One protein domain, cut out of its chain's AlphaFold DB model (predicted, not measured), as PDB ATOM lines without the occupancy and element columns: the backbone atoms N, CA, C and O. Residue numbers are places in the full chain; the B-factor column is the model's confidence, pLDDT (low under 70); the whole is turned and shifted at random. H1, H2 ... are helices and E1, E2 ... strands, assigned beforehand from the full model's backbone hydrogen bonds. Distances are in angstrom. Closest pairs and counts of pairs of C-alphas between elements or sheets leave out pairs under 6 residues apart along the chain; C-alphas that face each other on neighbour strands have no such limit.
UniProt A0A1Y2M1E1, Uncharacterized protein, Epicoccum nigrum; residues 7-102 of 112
ATOM      1  N   GLY A   7     -30.181 -14.555  -5.064       77.25
ATOM      2  CA  GLY A   7     -29.667 -15.925  -4.958       77.25
ATOM      3  C   GLY A   7     -29.254 -16.493  -6.317       77.25
ATOM      4  O   GLY A   7     -28.148 -17.008  -6.462       77.25
ATOM      5  N   ASP A   8     -30.088 -16.285  -7.333       81.69
ATOM      6  CA  ASP A   8     -29.840 -16.764  -8.691       81.69
ATOM      7  C   ASP A   8     -28.676 -16.015  -9.352       81.69
ATOM      8  O   ASP A   8     -27.880 -16.625 -10.065       81.69
ATOM      9  N   ILE A   9     -28.507 -14.716  -9.063       85.62
ATOM     10  CA  ILE A   9     -27.331 -13.936  -9.497       85.62
ATOM     11  C   ILE A   9     -26.042 -14.566  -8.954       85.62
ATOM     12  O   ILE A   9     -25.076 -14.752  -9.697       85.62
ATOM     13  N   VAL A  10     -26.013 -14.885  -7.656       88.62
ATOM     14  CA  VAL A  10     -24.833 -15.477  -7.007       88.62
ATOM     15  C   VAL A  10     -24.543 -16.862  -7.582       88.62
ATOM     16  O   VAL A  10     -23.392 -17.163  -7.897       88.62
ATOM     17  N   MET A  11     -25.575 -17.680  -7.790       89.56
ATOM     18  CA  MET A  11     -25.414 -19.015  -8.361       89.56
ATOM     19  C   MET A  11     -24.914 -18.969  -9.811       89.56
ATOM     20  O   MET A  11     -23.983 -19.696 -10.160       89.56
ATOM     21  N   ALA A  12     -25.445 -18.061 -10.633       91.19
ATOM     22  CA  ALA A  12     -24.980 -17.854 -12.003       91.19
ATOM     23  C   ALA A  12     -23.506 -17.419 -12.043       91.19
ATOM     24  O   ALA A  12     -22.735 -17.920 -12.864       91.19
ATOM     25  N   LYS A  13     -23.096 -16.536 -11.123       92.19
ATOM     26  CA  LYS A  13     -21.694 -16.132 -10.973       92.19
ATOM     27  C   LYS A  13     -20.801 -17.326 -10.622       92.19
ATOM     28  O   LYS A  13     -19.800 -17.540 -11.296       92.19
ATOM     29  N   HIS A  14     -21.176 -18.123  -9.621       93.44
ATOM     30  CA  HIS A  14     -20.394 -19.298  -9.223       93.44
ATOM     31  C   HIS A  14     -20.260 -20.322 -10.359       93.44
ATOM     32  O   HIS A  14     -19.165 -20.827 -10.597       93.44
ATOM     33  N   LEU A  15     -21.339 -20.588 -11.102       93.31
ATOM     34  CA  LEU A  15     -21.299 -21.476 -12.269       93.31
ATOM     35  C   LEU A  15     -20.349 -20.955 -13.352       93.31
ATOM     36  O   LEU A  15     -19.548 -21.717 -13.892       93.31
ATOM     37  N   LYS A  16     -20.401 -19.653 -13.645       94.06
ATOM     38  CA  LYS A  16     -19.479 -19.006 -14.583       94.06
ATOM     39  C   LYS A  16     -18.021 -19.153 -14.136       94.06
ATOM     40  O   LYS A  16     -17.187 -19.560 -14.944       94.06
ATOM     41  N   ASP A  17     -17.729 -18.896 -12.864       93.62
ATOM     42  CA  ASP A  17     -16.377 -19.020 -12.309       93.62
ATOM     43  C   ASP A  17     -15.862 -20.471 -12.393       93.62
ATOM     44  O   ASP A  17     -14.715 -20.704 -12.784       93.62
ATOM     45  N   MET A  18     -16.718 -21.463 -12.118       92.38
ATOM     46  CA  MET A  18     -16.386 -22.885 -12.274       92.38
ATOM     47  C   MET A  18     -16.072 -23.256 -13.727       92.38
ATOM     48  O   MET A  18     -15.058 -23.909 -13.988       92.38
ATOM     49  N   ILE A  19     -16.906 -22.820 -14.677       91.69
ATOM     50  CA  ILE A  19     -16.687 -23.046 -16.113       91.69
ATOM     51  C   ILE A  19     -15.347 -22.441 -16.549       91.69
ATOM     52  O   ILE A  19     -14.541 -23.124 -17.183       91.69
ATOM     53  N   ILE A  20     -15.077 -21.187 -16.172       91.00
ATOM     54  CA  ILE A  20     -13.814 -20.500 -16.477       91.00
ATOM     55  C   ILE A  20     -12.626 -21.268 -15.892       91.00
ATOM     56  O   ILE A  20     -11.637 -21.490 -16.590       91.00
ATOM     57  N   SER A  21     -12.721 -21.716 -14.637       88.81
ATOM     58  CA  SER A  21     -11.661 -22.497 -13.997       88.81
ATOM     59  C   SER A  21     -11.386 -23.802 -14.741       88.81
ATOM     60  O   SER A  21     -10.224 -24.146 -14.945       88.81
ATOM     61  N   GLN A  22     -12.422 -24.523 -15.175       84.44
ATOM     62  CA  GLN A  22     -12.248 -25.757 -15.939       84.44
ATOM     63  C   GLN A  22     -11.577 -25.497 -17.293       84.44
ATOM     64  O   GLN A  22     -10.693 -26.253 -17.701       84.44
ATOM     65  N   LEU A  23     -11.977 -24.427 -17.986       84.44
ATOM     66  CA  LEU A  23     -11.390 -24.047 -19.270       84.44
ATOM     67  C   LEU A  23      -9.913 -23.662 -19.132       84.44
ATOM     68  O   LEU A  23      -9.117 -24.069 -19.980       84.44
ATOM     69  N   LYS A  24      -9.545 -22.945 -18.062       83.00
ATOM     70  CA  LYS A  24      -8.149 -22.624 -17.725       83.00
ATOM     71  C   LYS A  24      -7.331 -23.896 -17.525       83.00
ATOM     72  O   LYS A  24      -6.388 -24.127 -18.276       83.00
ATOM     73  N   THR A  25      -7.766 -24.783 -16.628       79.69
ATOM     74  CA  THR A  25      -7.066 -26.047 -16.344       79.69
ATOM     75  C   THR A  25      -6.897 -26.918 -17.591       79.69
ATOM     76  O   THR A  25      -5.827 -27.476 -17.818       79.69
ATOM     77  N   GLY A  26      -7.934 -27.036 -18.428       72.06
ATOM     78  CA  GLY A  26      -7.870 -27.849 -19.645       72.06
ATOM     79  C   GLY A  26      -6.900 -27.314 -20.705       72.06
ATOM     80  O   GLY A  26      -6.358 -28.098 -21.481       72.06
ATOM     81  N   ASN A  27      -6.665 -26.000 -20.740       67.94
ATOM     82  CA  ASN A  27      -5.830 -25.347 -21.751       67.94
ATOM     83  C   ASN A  27      -4.393 -25.065 -21.288       67.94
ATOM     84  O   ASN A  27      -3.481 -25.112 -22.115       67.94
ATOM     85  N   GLU A  28      -4.168 -24.845 -19.989       61.03
ATOM     86  CA  GLU A  28      -2.822 -24.754 -19.398       61.03
ATOM     87  C   GLU A  28      -2.013 -26.043 -19.621       61.03
ATOM     88  O   GLU A  28      -0.796 -25.998 -19.777       61.03
ATOM     89  N   LEU A  29      -2.692 -27.188 -19.730       51.53
ATOM     90  CA  LEU A  29      -2.082 -28.483 -20.043       51.53
ATOM     91  C   LEU A  29      -1.693 -28.649 -21.526       51.53
ATOM     92  O   LEU A  29      -1.105 -29.670 -21.879       51.53
ATOM     93  N   GLY A  30      -2.033 -27.691 -22.401       48.38
ATOM     94  CA  GLY A  30      -2.025 -27.903 -23.849       48.38
ATOM     95  C   GLY A  30      -1.285 -26.878 -24.706       48.38
ATOM     96  O   GLY A  30      -0.563 -27.298 -25.608       48.38
ATOM     97  N   LYS A  31      -1.475 -25.562 -24.527       53.31
ATOM     98  CA  LYS A  31      -0.943 -24.566 -25.483       53.31
ATOM     99  C   LYS A  31      -0.689 -23.206 -24.835       53.31
ATOM    100  O   LYS A  31      -1.611 -22.570 -24.331       53.31
ATOM    101  N   GLY A  32       0.558 -22.739 -24.919       54.28
ATOM    102  CA  GLY A  32       0.871 -21.323 -24.751       54.28
ATOM    103  C   GLY A  32       0.112 -20.499 -25.794       54.28
ATOM    104  O   GLY A  32      -0.087 -20.976 -26.908       54.28
ATOM    105  N   ASP A  33      -0.316 -19.299 -25.397       63.84
ATOM    106  CA  ASP A  33      -0.990 -18.257 -26.196       63.84
ATOM    107  C   ASP A  33      -2.506 -18.067 -26.002       63.84
ATOM    108  O   ASP A  33      -3.120 -17.286 -26.735       63.84
ATOM    109  N   ILE A  34      -3.126 -18.662 -24.978       68.38
ATOM    110  CA  ILE A  34      -4.464 -18.233 -24.529       68.38
ATOM    111  C   ILE A  34      -4.306 -17.153 -23.456       68.38
ATOM    112  O   ILE A  34      -3.624 -17.349 -22.456       68.38
ATOM    113  N   GLY A  35      -4.890 -15.985 -23.713       68.44
ATOM    114  CA  GLY A  35      -4.786 -14.810 -22.855       68.44
ATOM    115  C   GLY A  35      -5.843 -14.746 -21.767       68.44
ATOM    116  O   GLY A  35      -5.524 -14.333 -20.658       68.44
ATOM    117  N   ASP A  36      -7.083 -15.128 -22.081       85.06
ATOM    118  CA  ASP A  36      -8.187 -15.055 -21.123       85.06
ATOM    119  C   ASP A  36      -9.358 -15.980 -21.491       85.06
ATOM    120  O   ASP A  36      -9.438 -16.504 -22.605       85.06
ATOM    121  N   PHE A  37     -10.272 -16.164 -20.542       88.44
ATOM    122  CA  PHE A  37     -11.466 -16.992 -20.650       88.44
ATOM    123  C   PHE A  37     -12.661 -16.229 -20.105       88.44
ATOM    124  O   PHE A  37     -12.574 -15.629 -19.036       88.44
ATOM    125  N   ASP A  38     -13.796 -16.324 -20.785       92.56
ATOM    126  CA  ASP A  38     -15.031 -15.742 -20.281       92.56
ATOM    127  C   ASP A  38     -16.245 -16.612 -20.631       92.56
ATOM    128  O   ASP A  38     -16.192 -17.506 -21.480       92.56
ATOM    129  N   VAL A  39     -17.354 -16.349 -19.949       93.75
ATOM    130  CA  VAL A  39     -18.664 -16.923 -20.249       93.75
ATOM    131  C   VAL A  39     -19.659 -15.791 -20.404       93.75
ATOM    132  O   VAL A  39     -19.907 -15.020 -19.472       93.75
ATOM    133  N   MET A  40     -20.258 -15.712 -21.583       93.12
ATOM    134  CA  MET A  40     -21.337 -14.782 -21.876       93.12
ATOM    135  C   MET A  40     -22.676 -15.494 -21.736       93.12
ATOM    136  O   MET A  40     -22.791 -16.680 -22.046       93.12
ATOM    137  N   HIS A  41     -23.703 -14.760 -21.327       90.81
ATOM    138  CA  HIS A  41     -25.077 -15.226 -21.416       90.81
ATOM    139  C   HIS A  41     -25.969 -14.133 -21.995       90.81
ATOM    140  O   HIS A  41     -25.829 -12.954 -21.666       90.81
ATOM    141  N   PHE A  42     -26.901 -14.516 -22.854       91.25
ATOM    142  CA  PHE A  42     -27.822 -13.591 -23.508       91.25
ATOM    143  C   PHE A  42     -29.168 -14.268 -23.756       91.25
ATOM    144  O   PHE A  42     -29.302 -15.483 -23.615       91.25
ATOM    145  N   LYS A  43     -30.185 -13.471 -24.084       90.69
ATOM    146  CA  LYS A  43     -31.543 -13.943 -24.363       90.69
ATOM    147  C   LYS A  43     -31.923 -13.574 -25.791       90.69
ATOM    148  O   LYS A  43     -31.742 -12.426 -26.188       90.69
ATOM    149  N   GLU A  44     -32.491 -14.524 -26.519       91.56
ATOM    150  CA  GLU A  44     -33.097 -14.310 -27.834       91.56
ATOM    151  C   GLU A  44     -34.462 -15.010 -27.861       91.56
ATOM    152  O   GLU A  44     -34.564 -16.222 -27.650       91.56
ATOM    153  N   GLY A  45     -35.530 -14.230 -28.051       91.94
ATOM    154  CA  GLY A  45     -36.902 -14.710 -27.864       91.94
ATOM    155  C   GLY A  45     -37.108 -15.293 -26.462       91.94
ATOM    156  O   GLY A  45     -36.702 -14.688 -25.470       91.94
ATOM    157  N   ASP A  46     -37.689 -16.489 -26.381       91.81
ATOM    158  CA  ASP A  46     -37.906 -17.225 -25.125       91.81
ATOM    159  C   ASP A  46     -36.741 -18.154 -24.748       91.81
ATOM    160  O   ASP A  46     -36.886 -19.038 -23.905       91.81
ATOM    161  N   THR A  47     -35.582 -17.989 -25.388       92.81
ATOM    162  CA  THR A  47     -34.422 -18.861 -25.183       92.81
ATOM    163  C   THR A  47     -33.272 -18.088 -24.553       92.81
ATOM    164  O   THR A  47     -32.896 -17.005 -25.006       92.81
ATOM    165  N   TYR A  48     -32.696 -18.666 -23.504       94.12
ATOM    166  CA  TYR A  48     -31.485 -18.191 -22.852       94.12
ATOM    167  C   TYR A  48     -30.295 -18.983 -23.372       94.12
ATOM    168  O   TYR A  48     -30.353 -20.207 -23.489       94.12
ATOM    169  N   TYR A  49     -29.206 -18.285 -23.659       94.00
ATOM    170  CA  TYR A  49     -27.972 -18.847 -24.184       94.00
ATOM    171  C   TYR A  49     -26.842 -18.599 -23.202       94.00
ATOM    172  O   TYR A  49     -26.758 -17.526 -22.607       94.00
ATOM    173  N   ALA A  50     -25.958 -19.582 -23.075       96.44
ATOM    174  CA  ALA A  50     -24.681 -19.465 -22.395       96.44
ATOM    175  C   ALA A  50     -23.570 -19.909 -23.350       96.44
ATOM    176  O   ALA A  50     -23.663 -20.960 -23.991       96.44
ATOM    177  N   GLN A  51     -22.510 -19.112 -23.445       94.94
ATOM    178  CA  GLN A  51     -21.412 -19.328 -24.376       94.94
ATOM    179  C   GLN A  51     -20.074 -19.136 -23.675       94.94
ATOM    180  O   GLN A  51     -19.785 -18.059 -23.159       94.94
ATOM    181  N   ALA A  52     -19.248 -20.178 -23.691       92.88
ATOM    182  CA  ALA A  52     -17.856 -20.100 -23.275       92.88
ATOM    183  C   ALA A  52     -17.011 -19.551 -24.427       92.88
ATOM    184  O   ALA A  52     -17.087 -20.057 -25.553       92.88
ATOM    185  N   ILE A  53     -16.185 -18.551 -24.137       90.88
ATOM    186  CA  ILE A  53     -15.286 -17.912 -25.094       90.88
ATOM    187  C   ILE A  53     -13.850 -17.921 -24.573       90.88
ATOM    188  O   ILE A  53     -13.600 -17.850 -23.371       90.88
ATOM    189  N   ILE A  54     -12.904 -18.002 -25.503       88.00
ATOM    190  CA  ILE A  54     -11.473 -17.865 -25.231       88.00
ATOM    191  C   ILE A  54     -10.929 -16.657 -25.963       88.00
ATOM    192  O   ILE A  54     -11.267 -16.424 -27.124       88.00
ATOM    193  N   HIS A  55     -10.055 -15.919 -25.299       84.94
ATOM    194  CA  HIS A  55      -9.251 -14.888 -25.921       84.94
ATOM    195  C   HIS A  55      -7.900 -15.485 -26.297       84.94
ATOM    196  O   HIS A  55      -7.075 -15.772 -25.427       84.94
ATOM    197  N   SER A  56      -7.663 -15.691 -27.591       74.69
ATOM    198  CA  SER A  56      -6.352 -16.111 -28.085       74.69
ATOM    199  C   SER A  56      -5.468 -14.889 -28.326       74.69
ATOM    200  O   SER A  56      -5.891 -13.893 -28.914       74.69
ATOM    201  N   ASN A  57      -4.225 -14.958 -27.851       66.50
ATOM    202  CA  ASN A  57      -3.228 -13.906 -28.036       66.50
ATOM    203  C   ASN A  57      -2.396 -14.089 -29.312       66.50
ATOM    204  O   ASN A  57      -1.713 -13.144 -29.713       66.50
ATOM    205  N   TYR A  58      -2.465 -15.260 -29.950       63.31
ATOM    206  CA  TYR A  58      -1.757 -15.546 -31.191       63.31
ATOM    207  C   TYR A  58      -2.585 -16.442 -32.111       63.31
ATOM    208  O   TYR A  58      -2.823 -17.614 -31.838       63.31
ATOM    209  N   TYR A  59      -2.948 -15.896 -33.265       56.22
ATOM    210  CA  TYR A  59      -2.946 -16.672 -34.493       56.22
ATOM    211  C   TYR A  59      -1.757 -16.189 -35.318       56.22
ATOM    212  O   TYR A  59      -1.671 -15.000 -35.615       56.22
ATOM    213  N   ASN A  60      -0.848 -17.095 -35.681       55.47
ATOM    214  CA  ASN A  60       0.223 -16.798 -36.629       55.47
ATOM    215  C   ASN A  60      -0.377 -16.655 -38.035       55.47
ATOM    216  O   ASN A  60      -0.306 -17.575 -38.846       55.47
ATOM    217  N   PHE A  61      -0.996 -15.512 -38.316       60.91
ATOM    218  CA  PHE A  61      -1.255 -15.088 -39.684       60.91
ATOM    219  C   PHE A  61      -0.046 -14.303 -40.173       60.91
ATOM    220  O   PHE A  61       0.514 -13.502 -39.431       60.91
ATOM    221  N   VAL A  62       0.367 -14.535 -41.412       65.38
ATOM    222  CA  VAL A  62       1.354 -13.693 -42.091       65.38
ATOM    223  C   VAL A  62       0.616 -12.676 -42.950       65.38
ATOM    224  O   VAL A  62      -0.348 -13.028 -43.628       65.38
ATOM    225  N   ASP A  63       1.033 -11.413 -42.898       71.69
ATOM    226  CA  ASP A  63       0.531 -10.398 -43.825       71.69
ATOM    227  C   ASP A  63       1.054 -10.641 -45.255       71.69
ATOM    228  O   ASP A  63       1.864 -11.534 -45.517       71.69
ATOM    229  N   ASN A  64       0.640  -9.793 -46.198       77.19
ATOM    230  CA  ASN A  64       1.091  -9.845 -47.596       77.19
ATOM    231  C   ASN A  64       2.610  -9.604 -47.774       77.19
ATOM    232  O   ASN A  64       3.103  -9.624 -48.899       77.19
ATOM    233  N   ARG A  65       3.351  -9.337 -46.690       83.00
ATOM    234  CA  ARG A  65       4.808  -9.144 -46.645       83.00
ATOM    235  C   ARG A  65       5.515 -10.278 -45.890       83.00
ATOM    236  O   ARG A  65       6.715 -10.179 -45.639       83.00
ATOM    237  N   GLY A  66       4.791 -11.337 -45.519       77.38
ATOM    238  CA  GLY A  66       5.330 -12.477 -44.781       77.38
ATOM    239  C   GLY A  66       5.643 -12.176 -43.313       77.38
ATOM    240  O   GLY A  66       6.373 -12.943 -42.689       77.38
ATOM    241  N   GLN A  67       5.135 -11.073 -42.752       75.69
ATOM    242  CA  GLN A  67       5.366 -10.705 -41.355       75.69
ATOM    243  C   GLN A  67       4.272 -11.286 -40.452       75.69
ATOM    244  O   GLN A  67       3.094 -11.191 -40.799       75.69
ATOM    245  N   PRO A  68       4.621 -11.868 -39.289       68.69
ATOM    246  CA  PRO A  68       3.635 -12.388 -38.352       68.69
ATOM    247  C   PRO A  68       2.776 -11.251 -37.786       68.69
ATOM    248  O   PRO A  68       3.262 -10.349 -37.102       68.69
ATOM    249  N   VAL A  69       1.474 -11.314 -38.047       65.25
ATOM    250  CA  VAL A  69       0.462 -10.417 -37.497       65.25
ATOM    251  C   VAL A  69      -0.099 -11.041 -36.231       65.25
ATOM    252  O   VAL A  69      -0.678 -12.126 -36.255       65.25
ATOM    253  N   LYS A  70       0.023 -10.331 -35.109       63.78
ATOM    254  CA  LYS A  70      -0.634 -10.718 -33.858       63.78
ATOM    255  C   LYS A  70      -2.133 -10.452 -33.982       63.78
ATOM    256  O   LYS A  70      -2.569  -9.314 -33.827       63.78
ATOM    257  N   HIS A  71      -2.917 -11.490 -34.259       64.62
ATOM    258  CA  HIS A  71      -4.374 -11.402 -34.231       64.62
ATOM    259  C   HIS A  71      -4.900 -11.808 -32.849       64.62
ATOM    260  O   HIS A  71      -4.620 -12.913 -32.381       64.62
ATOM    261  N   ARG A  72      -5.652 -10.908 -32.209       72.25
ATOM    262  CA  ARG A  72      -6.324 -11.139 -30.925       72.25
ATOM    263  C   ARG A  72      -7.817 -11.272 -31.168       72.25
ATOM    264  O   ARG A  72      -8.413 -10.361 -31.739       72.25
ATOM    265  N   ALA A  73      -8.408 -12.390 -30.766       79.44
ATOM    266  CA  ALA A  73      -9.827 -12.628 -30.990       79.44
ATOM    267  C   ALA A  73     -10.472 -13.411 -29.853       79.44
ATOM    268  O   ALA A  73      -9.905 -14.374 -29.336       79.44
ATOM    269  N   TRP A  74     -11.705 -13.021 -29.534       85.12
ATOM    270  CA  TRP A  74     -12.618 -13.834 -28.748       85.12
ATOM    271  C   TRP A  74     -13.249 -14.880 -29.656       85.12
ATOM    272  O   TRP A  74     -13.945 -14.545 -30.612       85.12
ATOM    273  N   THR A  75     -12.983 -16.148 -29.366       84.44
ATOM    274  CA  THR A  75     -13.476 -17.279 -30.153       84.44
ATOM    275  C   THR A  75     -14.395 -18.134 -29.288       84.44
ATOM    276  O   THR A  75     -14.038 -18.441 -28.147       84.44
ATOM    277  N   PRO A  76     -15.571 -18.539 -29.792       87.31
ATOM    278  CA  PRO A  76     -16.453 -19.420 -29.050       87.31
ATOM    279  C   PRO A  76     -15.902 -20.842 -28.979       87.31
ATOM    280  O   PRO A  76     -15.452 -21.396 -29.978       87.31
ATOM    281  N   VAL A  77     -15.973 -21.440 -27.791       86.00
ATOM    282  CA  VAL A  77     -15.488 -22.806 -27.528       86.00
ATOM    283  C   VAL A  77     -16.642 -23.774 -27.341       86.00
ATOM    284  O   VAL A  77     -16.628 -24.887 -27.862       86.00
ATOM    285  N   ALA A  78     -17.657 -23.352 -26.596       89.75
ATOM    286  CA  ALA A  78     -18.839 -24.149 -26.339       89.75
ATOM    287  C   ALA A  78     -20.053 -23.243 -26.165       89.75
ATOM    288  O   ALA A  78     -19.938 -22.096 -25.734       89.75
ATOM    289  N   PHE A  79     -21.220 -23.784 -26.492       93.44
ATOM    290  CA  PHE A  79     -22.494 -23.105 -26.329       93.44
ATOM    291  C   PHE A  79     -23.526 -24.075 -25.756       93.44
ATOM    292  O   PHE A  79     -23.472 -25.283 -26.018       93.44
ATOM    293  N   ALA A  80     -24.480 -23.545 -25.008       95.38
ATOM    294  CA  ALA A  80     -25.687 -24.246 -24.610       95.38
ATOM    295  C   ALA A  80     -26.853 -23.261 -24.524       95.38
ATOM    296  O   ALA A  80     -26.653 -22.049 -24.413       95.38
ATOM    297  N   SER A  81     -28.070 -23.789 -24.587       95.44
ATOM    298  CA  SER A  81     -29.285 -22.998 -24.476       95.44
ATOM    299  C   SER A  81     -30.327 -23.699 -23.618       95.44
ATOM    300  O   SER A  81     -30.367 -24.925 -23.551       95.44
ATOM    301  N   SER A  82     -31.166 -22.909 -22.953       94.81
ATOM    302  CA  SER A  82     -32.281 -23.379 -22.134       94.81
ATOM    303  C   SER A  82     -33.462 -22.422 -22.262       94.81
ATOM    304  O   SER A  82     -33.286 -21.211 -22.404       94.81
ATOM    305  N   LYS A  83     -34.679 -22.965 -22.191       93.00
ATOM    306  CA  LYS A  83     -35.910 -22.172 -22.052       93.00
ATOM    307  C   LYS A  83     -36.239 -21.858 -20.589       93.00
ATOM    308  O   LYS A  83     -37.042 -20.969 -20.329       93.00
ATOM    309  N   ASP A  84     -35.584 -22.538 -19.651       88.88
ATOM    310  CA  ASP A  84     -35.884 -22.471 -18.217       88.88
ATOM    311  C   ASP A  84     -35.221 -21.264 -17.541       88.88
ATOM    312  O   ASP A  84     -35.649 -20.825 -16.476       88.88
ATOM    313  N   GLY A  85     -34.178 -20.696 -18.158       90.19
ATOM    314  CA  GLY A  85     -33.500 -19.502 -17.659       90.19
ATOM    315  C   GLY A  85     -31.993 -19.494 -17.903       90.19
ATOM    316  O   GLY A  85     -31.414 -20.423 -18.468       90.19
ATOM    317  N   VAL A  86     -31.342 -18.430 -17.420       91.00
ATOM    318  CA  VAL A  86     -29.878 -18.263 -17.479       91.00
ATOM    319  C   VAL A  86     -29.156 -19.393 -16.741       91.00
ATOM    320  O   VAL A  86     -28.169 -19.915 -17.253       91.00
ATOM    321  N   LEU A  87     -29.662 -19.803 -15.573       93.12
ATOM    322  CA  LEU A  87     -29.076 -20.894 -14.788       93.12
ATOM    323  C   LEU A  87     -29.103 -22.216 -15.556       93.12
ATOM    324  O   LEU A  87     -28.059 -22.839 -15.704       93.12
ATOM    325  N   GLY A  88     -30.247 -22.577 -16.145       93.56
ATOM    326  CA  GLY A  88     -30.353 -23.788 -16.960       93.56
ATOM    327  C   GLY A  88     -29.401 -23.769 -18.160       93.56
ATOM    328  O   GLY A  88     -28.761 -24.772 -18.466       93.56
ATOM    329  N   ALA A  89     -29.235 -22.617 -18.819       94.69
ATOM    330  CA  ALA A  89     -28.276 -22.490 -19.916       94.69
ATOM    331  C   ALA A  89     -26.819 -22.676 -19.438       94.69
ATOM    332  O   ALA A  89     -26.040 -23.365 -20.101       94.69
ATOM    333  N   LEU A  90     -26.454 -22.109 -18.282       95.06
ATOM    334  CA  LEU A  90     -25.124 -22.264 -17.676       95.06
ATOM    335  C   LEU A  90     -24.852 -23.704 -17.218       95.06
ATOM    336  O   LEU A  90     -23.763 -24.221 -17.460       95.06
ATOM    337  N   GLU A  91     -25.828 -24.377 -16.612       94.81
ATOM    338  CA  GLU A  91     -25.716 -25.782 -16.198       94.81
ATOM    339  C   GLU A  91     -25.533 -26.713 -17.398       94.81
ATOM    340  O   GLU A  91     -24.666 -27.589 -17.393       94.81
ATOM    341  N   LEU A  92     -26.300 -26.500 -18.472       95.12
ATOM    342  CA  LEU A  92     -26.136 -27.259 -19.711       95.12
ATOM    343  C   LEU A  92     -24.764 -27.010 -20.350       95.12
ATOM    344  O   LEU A  92     -24.147 -27.953 -20.849       95.12
ATOM    345  N   LEU A  93     -24.257 -25.773 -20.302       94.31
ATOM    346  CA  LEU A  93     -22.908 -25.450 -20.772       94.31
ATOM    347  C   LEU A  93     -21.840 -26.183 -19.947       94.31
ATOM    348  O   LEU A  93     -20.942 -26.798 -20.526       94.31
ATOM    349  N   TRP A  94     -21.958 -26.168 -18.619       93.19
ATOM    350  CA  TRP A  94     -21.078 -26.908 -17.711       93.19
ATOM    351  C   TRP A  94     -21.080 -28.408 -18.016       93.19
ATOM    352  O   TRP A  94     -20.024 -29.002 -18.246       93.19
ATOM    353  N   ASN A  95     -22.263 -29.016 -18.113       91.44
ATOM    354  CA  ASN A  95     -22.413 -30.438 -18.421       91.44
ATOM    355  C   ASN A  95     -21.798 -30.792 -19.781       91.44
ATOM    356  O   ASN A  95     -21.111 -31.808 -19.921       91.44
ATOM    357  N   ARG A  96     -21.979 -29.921 -20.780       89.81
ATOM    358  CA  ARG A  96     -21.358 -30.081 -22.097       89.81
ATOM    359  C   ARG A  96     -19.833 -30.069 -21.997       89.81
ATOM    360  O   ARG A  96     -19.194 -30.953 -22.561       89.81
ATOM    361  N   LEU A  97     -19.247 -29.139 -21.249       86.94
ATOM    362  CA  LEU A  97     -17.796 -29.075 -21.045       86.94
ATOM    363  C   LEU A  97     -17.251 -30.261 -20.232       86.94
ATOM    364  O   LEU A  97     -16.152 -30.738 -20.487       86.94
ATOM    365  N   GLN A  98     -18.010 -30.796 -19.279       81.75
ATOM    366  CA  GLN A  98     -17.644 -32.018 -18.546       81.75
ATOM    367  C   GLN A  98     -17.659 -33.275 -19.432       81.75
ATOM    368  O   GLN A  98     -16.910 -34.229 -19.194       81.75
ATOM    369  N   SER A  99     -18.495 -33.292 -20.474       72.75
ATOM    370  CA  SER A  99     -18.532 -34.392 -21.445       72.75
ATOM    371  C   SER A  99     -17.317 -34.415 -22.380       72.75
ATOM    372  O   SER A  99     -16.936 -35.487 -22.845       72.75
ATOM    373  N   THR A 100     -16.677 -33.263 -22.613       66.62
ATOM    374  CA  THR A 100     -15.500 -33.131 -23.484       66.62
ATOM    375  C   THR A 100     -14.169 -33.331 -22.757       66.62
ATOM    376  O   THR A 100     -13.147 -33.517 -23.415       66.62
ATOM    377  N   VAL A 101     -14.160 -33.346 -21.418       58.06
ATOM    378  CA  VAL A 101     -12.976 -33.720 -20.631       58.06
ATOM    379  C   VAL A 101     -12.748 -35.233 -20.745       58.06
ATOM    380  O   VAL A 101     -13.628 -36.017 -20.361       58.06
ATOM    381  N   PRO A 102     -11.582 -35.681 -21.249       47.31
ATOM    382  CA  PRO A 102     -11.318 -37.099 -21.422       47.31
ATOM    383  C   PRO A 102     -11.328 -37.848 -20.070       47.31
ATOM    384  O   PRO A 102     -10.933 -37.288 -19.042       47.31
TER     385      PRO A 102
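This is residues 7 to 102 of the 112 residues of an uncharacterized protein of Epicoccum nigrum (UniProt A0A1Y2M1E1). A twisted sheet of three long strands, E1, E2 and E5, is covered on one face by two helices, H1 and H2, side by side, while its other face is bare; beyond one end of the sheet, a narrow arm with the short strands E3 and E4 reaches away from the body. The printed part has 96 residues, with two named helices and five named strands in the order H1 E1 E2 E3 E4 E5 H2. The sheet's order is E1, E2, E5, antiparallel throughout, and the class is mixed, helices and strands. The whole is loose, with a radius of gyration of the C-alphas of 15.7 A, and elongated, spanning 52 by 31 by 23 A.

H1, residues 7 to 28, begins at C-alpha 7 at (-29.667, -15.925, -4.958) and is 31.7 A long. E1, residues 34 to 44, covers 29.1 A, and E2, residues 47 to 56, covers 28.4 A. E3, residues 60 to 62, and E4, residues 68 to 70, have three residues each; C-alpha 62 is at (1.354, -13.693, -42.091). E5, residues 73 to 82, measures 26.4 A and bends by 57 degrees at residue 77. H2, residues 86 to 100, is 21.5 A long and ends with C-alpha 100 at (-15.500, -33.131, -23.484).

In the sheet, E1 and E2 form an antiparallel hairpin, with N 40 and O 51 within hydrogen-bond range at 2.9 A. E2, the inner strand, is antiparallel to E5 at 157 degrees, with N 50 and O 80 at 2.9 A. H1 and H2 are on the same face, giving two layers, helices on one face of a sheet. H1 lies over E1 and E2 at a height over the sheet of 9.0 A, slantwise to the strands, at 35 degrees to E1 on the local plane; the closest C-alphas of H1 and E1 are those of Ile 20 and Phe 37, 5.9 A apart. H2 lies over E2 and E5 at a height of 6.9 A, across the strands, at 66 degrees to E5 on the local plane; the closest C-alphas of H2 and E5 are those of Ser 82 and Ala 89, 4.7 A apart. H1 and H2 touch at a shallow tilt of 22 degrees, the same way, closest at the C-alphas of Ala 12 and Leu 87, 5.8 A apart. E3 and E4 meet only at a point, where C-alphas 62 and 68 face each other at 4.6 A. E4 runs on into E5 across a break of 2 residues, at 48 degrees. In H1 and H2, every O i to N i+4 pair is within hydrogen-bond range.

The C-alphas farthest apart, those of Gly 7 and Arg 65, are 54.5 A apart. The printed part has no cut, and its six links between named elements are tight. Mean pLDDT of the printed part is 82.1; residues 27 to 35, 57 to 62, 68 to 71 and 100 to 102 are under 70.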